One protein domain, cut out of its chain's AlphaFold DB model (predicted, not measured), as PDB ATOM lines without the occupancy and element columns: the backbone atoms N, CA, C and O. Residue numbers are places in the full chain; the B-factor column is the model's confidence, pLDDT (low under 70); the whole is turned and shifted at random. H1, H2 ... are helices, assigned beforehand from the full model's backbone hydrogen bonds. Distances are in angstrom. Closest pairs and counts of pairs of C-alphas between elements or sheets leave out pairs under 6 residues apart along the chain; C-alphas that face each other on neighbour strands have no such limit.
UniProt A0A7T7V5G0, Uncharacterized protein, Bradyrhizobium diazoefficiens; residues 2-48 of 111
ATOM      1  N   THR A   2      39.193 -27.795  -6.884       63.38
ATOM      2  CA  THR A   2      39.686 -28.163  -8.220       63.38
ATOM      3  C   THR A   2      40.339 -29.539  -8.152       63.38
ATOM      4  O   THR A   2      41.180 -29.768  -7.283       63.38
ATOM      5  N   PHE A   3      39.943 -30.451  -9.039       77.56
ATOM      6  CA  PHE A   3      40.543 -31.779  -9.155       77.56
ATOM      7  C   PHE A   3      42.016 -31.691  -9.586       77.56
ATOM      8  O   PHE A   3      42.348 -30.955 -10.514       77.56
ATOM      9  N   GLN A   4      42.890 -32.459  -8.929       78.12
ATOM     10  CA  GLN A   4      44.271 -32.685  -9.363       78.12
ATOM     11  C   GLN A   4      44.480 -34.186  -9.615       78.12
ATOM     12  O   GLN A   4      44.226 -34.983  -8.707       78.12
ATOM     13  N   PRO A   5      44.924 -34.594 -10.818       74.81
ATOM     14  CA  PRO A   5      45.117 -36.002 -11.135       74.81
ATOM     15  C   PRO A   5      46.291 -36.596 -10.347       74.81
ATOM     16  O   PRO A   5      47.335 -35.967 -10.162       74.81
ATOM     17  N   SER A   6      46.117 -37.834  -9.883       82.75
ATOM     18  CA  SER A   6      47.159 -38.573  -9.164       82.75
ATOM     19  C   SER A   6      48.199 -39.169 -10.121       82.75
ATOM     20  O   SER A   6      47.947 -39.317 -11.318       82.75
ATOM     21  N   ALA A   7      49.342 -39.618  -9.591       79.75
ATOM     22  CA  ALA A   7      50.333 -40.361 -10.376       79.75
ATOM     23  C   ALA A   7      49.740 -41.623 -11.040       79.75
ATOM     24  O   ALA A   7      50.065 -41.926 -12.185       79.75
ATOM     25  N   ALA A   8      48.818 -42.315 -10.359       78.94
ATOM     26  CA  ALA A   8      48.108 -43.466 -10.920       78.94
ATOM     27  C   ALA A   8      47.158 -43.060 -12.060       78.94
ATOM     28  O   ALA A   8      47.085 -43.738 -13.083       78.94
ATOM     29  N   THR A   9      46.475 -41.920 -11.918       77.56
ATOM     30  CA  THR A   9      45.604 -41.350 -12.958       77.56
ATOM     31  C   THR A   9      46.408 -40.986 -14.211       77.56
ATOM     32  O   THR A   9      46.015 -41.344 -15.319       77.56
ATOM     33  N   ASN A  10      47.573 -40.356 -14.038       78.75
ATOM     34  CA  ASN A  10      48.459 -39.988 -15.145       78.75
ATOM     35  C   ASN A  10      49.061 -41.212 -15.850       78.75
ATOM     36  O   ASN A  10      49.213 -41.195 -17.067       78.75
ATOM     37  N   ALA A  11      49.372 -42.285 -15.117       78.31
ATOM     38  CA  ALA A  11      49.865 -43.528 -15.712       78.31
ATOM     39  C   ALA A  11      48.801 -44.239 -16.570       78.31
ATOM     40  O   ALA A  11      49.143 -44.883 -17.558       78.31
ATOM     41  N   MET A  12      47.518 -44.116 -16.207       79.19
ATOM     42  CA  MET A  12      46.411 -44.783 -16.899       79.19
ATOM     43  C   MET A  12      45.949 -44.043 -18.162       79.19
ATOM     44  O   MET A  12      45.630 -44.686 -19.158       79.19
ATOM     45  N   PHE A  13      45.906 -42.708 -18.128       80.25
ATOM     46  CA  PHE A  13      45.353 -41.893 -19.221       80.25
ATOM     47  C   PHE A  13      46.402 -41.062 -19.977       80.25
ATOM     48  O   PHE A  13      46.084 -40.462 -21.003       80.25
ATOM     49  N   GLY A  14      47.650 -41.049 -19.504       78.94
ATOM     50  CA  GLY A  14      48.735 -40.228 -20.035       78.94
ATOM     51  C   GLY A  14      48.790 -38.836 -19.396       78.94
ATOM     52  O   GLY A  14      47.767 -38.266 -19.017       78.94
ATOM     53  N   ALA A  15      49.998 -38.277 -19.291       73.94
ATOM     54  CA  ALA A  15      50.235 -36.960 -18.687       73.94
ATOM     55  C   ALA A  15      49.586 -35.798 -19.469       73.94
ATOM     56  O   ALA A  15      49.284 -34.765 -18.881       73.94
ATOM     57  N   ASP A  16      49.319 -35.994 -20.765       77.31
ATOM     58  CA  ASP A  16      48.695 -34.999 -21.652       77.31
ATOM     59  C   ASP A  16      47.158 -35.113 -21.697       77.31
ATOM     60  O   ASP A  16      46.482 -34.489 -22.530       77.31
ATOM     61  N   CYS A  17      46.578 -35.970 -20.850       80.25
ATOM     62  CA  CYS A  17      45.135 -36.080 -20.708       80.25
ATOM     63  C   CYS A  17      44.598 -34.861 -19.952       80.25
ATOM     64  O   CYS A  17      45.106 -34.482 -18.898       80.25
ATOM     65  N   GLU A  18      43.558 -34.241 -20.498       87.50
ATOM     66  CA  GLU A  18      42.894 -33.118 -19.846       87.50
ATOM     67  C   GLU A  18      41.681 -33.633 -19.081       87.50
ATOM     68  O   GLU A  18      40.927 -34.459 -19.595       87.50
ATOM     69  N   PHE A  19      41.480 -33.124 -17.869       87.88
ATOM     70  CA  PHE A  19      40.414 -33.557 -16.974       87.88
ATOM     71  C   PHE A  19      39.452 -32.411 -16.696       87.88
ATOM     72  O   PHE A  19      39.866 -31.258 -16.560       87.88
ATOM     73  N   ASP A  20      38.171 -32.738 -16.557       88.06
ATOM     74  CA  ASP A  20      37.189 -31.793 -16.047       88.06
ATOM     75  C   ASP A  20      37.524 -31.441 -14.582       88.06
ATOM     76  O   ASP A  20      37.604 -32.338 -13.735       88.06
ATOM     77  N   PRO A  21      37.719 -30.155 -14.241       83.62
ATOM     78  CA  PRO A  21      38.210 -29.756 -12.924       83.62
ATOM     79  C   PRO A  21      37.191 -29.967 -11.797       83.62
ATOM     80  O   PRO A  21      37.569 -29.876 -10.627       83.62
ATOM     81  N   VAL A  22      35.917 -30.220 -12.123       82.00
ATOM     82  CA  VAL A  22      34.831 -30.384 -11.145       82.00
ATOM     83  C   VAL A  22      34.572 -31.853 -10.826       82.00
ATOM     84  O   VAL A  22      34.363 -32.206  -9.666       82.00
ATOM     85  N   THR A  23      34.565 -32.713 -11.841       80.12
ATOM     86  CA  THR A  23      34.233 -34.140 -11.726       80.12
ATOM     87  C   THR A  23      35.459 -35.046 -11.748       80.12
ATOM     88  O   THR A  23      35.353 -36.211 -11.373       80.12
ATOM     89  N   GLY A  24      36.614 -34.533 -12.184       84.44
ATOM     90  CA  GLY A  24      37.854 -35.296 -12.319       84.44
ATOM     91  C   GLY A  24      37.833 -36.346 -13.427       84.44
ATOM     92  O   GLY A  24      38.693 -37.225 -13.456       84.44
ATOM     93  N   ARG A  25      36.848 -36.289 -14.331       84.12
ATOM     94  CA  ARG A  25      36.728 -37.222 -15.459       84.12
ATOM     95  C   ARG A  25      37.608 -36.759 -16.629       84.12
ATOM     96  O   ARG A  25      37.643 -35.557 -16.899       84.12
ATOM     97  N   PRO A  26      38.323 -37.672 -17.315       89.44
ATOM     98  CA  PRO A  26      39.120 -37.317 -18.485       89.44
ATOM     99  C   PRO A  26      38.211 -36.910 -19.646       89.44
ATOM    100  O   PRO A  26      37.193 -37.559 -19.892       89.44
ATOM    101  N   PHE A  27      38.585 -35.860 -20.374       89.62
ATOM    102  CA  PHE A  27      37.934 -35.513 -21.633       89.62
ATOM    103  C   PHE A  27      38.322 -36.513 -22.719       89.62
ATOM    104  O   PHE A  27      39.503 -36.784 -22.955       89.62
ATOM    105  N   GLU A  28      37.319 -37.018 -23.426       87.69
ATOM    106  CA  GLU A  28      37.518 -37.831 -24.615       87.69
ATOM    107  C   GLU A  28      38.084 -36.969 -25.754       87.69
ATOM    108  O   GLU A  28      37.700 -35.808 -25.933       87.69
ATOM    109  N   LYS A  29      39.003 -37.547 -26.535       85.06
ATOM    110  CA  LYS A  29      39.632 -36.935 -27.714       85.06
ATOM    111  C   LYS A  29      39.410 -37.853 -28.923       85.06
ATOM    112  O   LYS A  29      39.539 -39.066 -28.793       85.06
ATOM    113  N   GLY A  30      39.115 -37.292 -30.098       81.69
ATOM    114  CA  GLY A  30      38.954 -38.053 -31.347       81.69
ATOM    115  C   GLY A  30      37.740 -37.620 -32.171       81.69
ATOM    116  O   GLY A  30      36.961 -36.776 -31.741       81.69
ATOM    117  N   SER A  31      37.561 -38.210 -33.358       74.31
ATOM    118  CA  SER A  31      36.549 -37.790 -34.348       74.31
ATOM    119  C   SER A  31      35.087 -38.034 -33.944       74.31
ATOM    120  O   SER A  31      34.190 -37.671 -34.695       74.31
ATOM    121  N   GLY A  32      34.842 -38.659 -32.790       82.88
ATOM    122  CA  GLY A  32      33.505 -38.872 -32.224       82.88
ATOM    123  C   GLY A  32      33.303 -38.235 -30.850       82.88
ATOM    124  O   GLY A  32      32.225 -38.373 -30.278       82.88
ATOM    125  N   ALA A  33      34.321 -37.559 -30.310       86.69
ATOM    126  CA  ALA A  33      34.214 -36.911 -29.014       86.69
ATOM    127  C   ALA A  33      33.409 -35.612 -29.143       86.69
ATOM    128  O   ALA A  33      33.624 -34.818 -30.062       86.69
ATOM    129  N   LEU A  34      32.499 -35.382 -28.198       88.94
ATOM    130  CA  LEU A  34      31.806 -34.101 -28.088       88.94
ATOM    131  C   LEU A  34      32.804 -32.975 -27.758       88.94
ATOM    132  O   LEU A  34      33.866 -33.244 -27.188       88.94
ATOM    133  N   PRO A  35      32.475 -31.705 -28.044       91.62
ATOM    134  CA  PRO A  35      33.215 -30.574 -27.497       91.62
ATOM    135  C   PRO A  35      33.368 -30.684 -25.972       91.62
ATOM    136  O   PRO A  35      32.487 -31.194 -25.279       91.62
ATOM    137  N   LYS A  36      34.489 -30.194 -25.429       88.38
ATOM    138  CA  LYS A  36      34.788 -30.290 -23.985       88.38
ATOM    139  C   LYS A  36      33.696 -29.674 -23.112       88.38
ATOM    140  O   LYS A  36      33.408 -30.199 -22.046       88.38
ATOM    141  N   GLU A  37      33.082 -28.593 -23.573       84.94
ATOM    142  CA  GLU A  37      31.985 -27.916 -22.876       84.94
ATOM    143  C   GLU A  37      30.767 -28.839 -22.714       84.94
ATOM    144  O   GLU A  37      30.237 -28.979 -21.611       84.94
ATOM    145  N   ASP A  38      30.398 -29.562 -23.773       86.94
ATOM    146  CA  ASP A  38      29.300 -30.531 -23.748       86.94
ATOM    147  C   ASP A  38      29.652 -31.773 -22.920       86.94
ATOM    148  O   ASP A  38      28.809 -32.313 -22.197       86.94
ATOM    149  N   GLN A  39      30.909 -32.225 -22.979       88.25
ATOM    150  CA  GLN A  39      31.396 -33.301 -22.114       88.25
ATOM    151  C   GLN A  39      31.340 -32.895 -20.636       88.25
ATOM    152  O   GLN A  39      30.821 -33.660 -19.827       88.25
ATOM    153  N   ALA A  40      31.796 -31.691 -20.280       85.69
ATOM    154  CA  ALA A  40      31.753 -31.171 -18.913       85.69
ATOM    155  C   ALA A  40      30.308 -31.018 -18.415       85.69
ATOM    156  O   ALA A  40      29.982 -31.447 -17.306       85.69
ATOM    157  N   ALA A  41      29.412 -30.493 -19.257       81.12
ATOM    158  CA  ALA A  41      27.986 -30.410 -18.951       81.12
ATOM    159  C   ALA A  41      27.376 -31.799 -18.697       81.12
ATOM    160  O   ALA A  41      26.637 -31.992 -17.726       81.12
ATOM    161  N   ASN A  42      27.735 -32.794 -19.515       82.69
ATOM    162  CA  ASN A  42      27.336 -34.179 -19.290       82.69
ATOM    163  C   ASN A  42      27.937 -34.732 -17.994       82.69
ATOM    164  O   ASN A  42      27.213 -35.316 -17.198       82.69
ATOM    165  N   PHE A  43      29.222 -34.524 -17.716       85.56
ATOM    166  CA  PHE A  43      29.845 -35.014 -16.488       85.56
ATOM    167  C   PHE A  43      29.184 -34.440 -15.237       85.56
ATOM    168  O   PHE A  43      28.913 -35.198 -14.309       85.56
ATOM    169  N   LEU A  44      28.860 -33.147 -15.227       79.06
ATOM    170  CA  LEU A  44      28.125 -32.510 -14.133       79.06
ATOM    171  C   LEU A  44      26.723 -33.097 -13.964       79.06
ATOM    172  O   LEU A  44      26.312 -33.369 -12.837       79.06
ATOM    173  N   ARG A  45      26.010 -33.347 -15.070       72.00
ATOM    174  CA  ARG A  45      24.703 -34.021 -15.042       72.00
ATOM    175  C   ARG A  45      24.801 -35.433 -14.463       72.00
ATOM    176  O   ARG A  45      23.916 -35.866 -13.733       72.00
ATOM    177  N   GLU A  46      25.863 -36.156 -14.802       74.31
ATOM    178  CA  GLU A  46      26.063 -37.550 -14.400       74.31
ATOM    179  C   GLU A  46      26.691 -37.696 -13.000       74.31
ATOM    180  O   GLU A  46      26.541 -38.755 -12.392       74.31
ATOM    181  N   ARG A  47      27.359 -36.659 -12.465       72.88
ATOM    182  CA  ARG A  47      28.102 -36.697 -11.188       72.88
ATOM    183  C   ARG A  47      27.257 -37.237 -10.037       72.88
ATOM    184  O   ARG A  47      27.692 -38.131  -9.320       72.88
ATOM    185  N   ASP A  48      26.041 -36.719  -9.904       64.38
ATOM    186  CA  ASP A  48      25.134 -37.076  -8.810       64.38
ATOM    187  C   ASP A  48      24.093 -38.121  -9.249       64.38
ATOM    188  O   ASP A  48      23.280 -38.580  -8.443       64.38
TER     189      ASP A  48
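This is residues 2 to 48 of the 111 residues of an uncharacterized protein of Bradyrhizobium diazoefficiens (UniProt A0A7T7V5G0). Picture a flat outline with the longest helix, H2, along one side, the short helix H1 along the opposite side, apart from it, and loops of the long link, residues 18 to 28, passing through the middle between them. The printed part has 47 residues with two named helices, H1 then H2, and no named strand; the class is all helix, though under half of the residues are in named elements. It is compact, with a radius of gyration of the C-alphas of 10.8 A and spans of 27 by 26 by 13 A.

Start from H2, residues 36 to 47, then look across to H1, residues 7 to 13: the two are apart, with no C-alpha of one within 8 A of the other. In both helices every O i to N i+4 pair is within hydrogen-bond range.

Find C-alpha 36 at (34.788, -30.290, -23.985); from there H2 runs 15.8 A to C-alpha 47 at (28.102, -36.697, -11.188). Find C-alpha 7 at (50.333, -40.361, -10.376), where H1 begins; it runs 10.3 A to C-alpha 13.

The C-alphas of Thr 2 and Ser 31 are the two farthest apart, at 28.0 A. The link from H1 to H2, residues 14 to 35, is long. The printed part has no cut. Mean pLDDT of the printed part is 81.3; residues 2 and 48 are under 70.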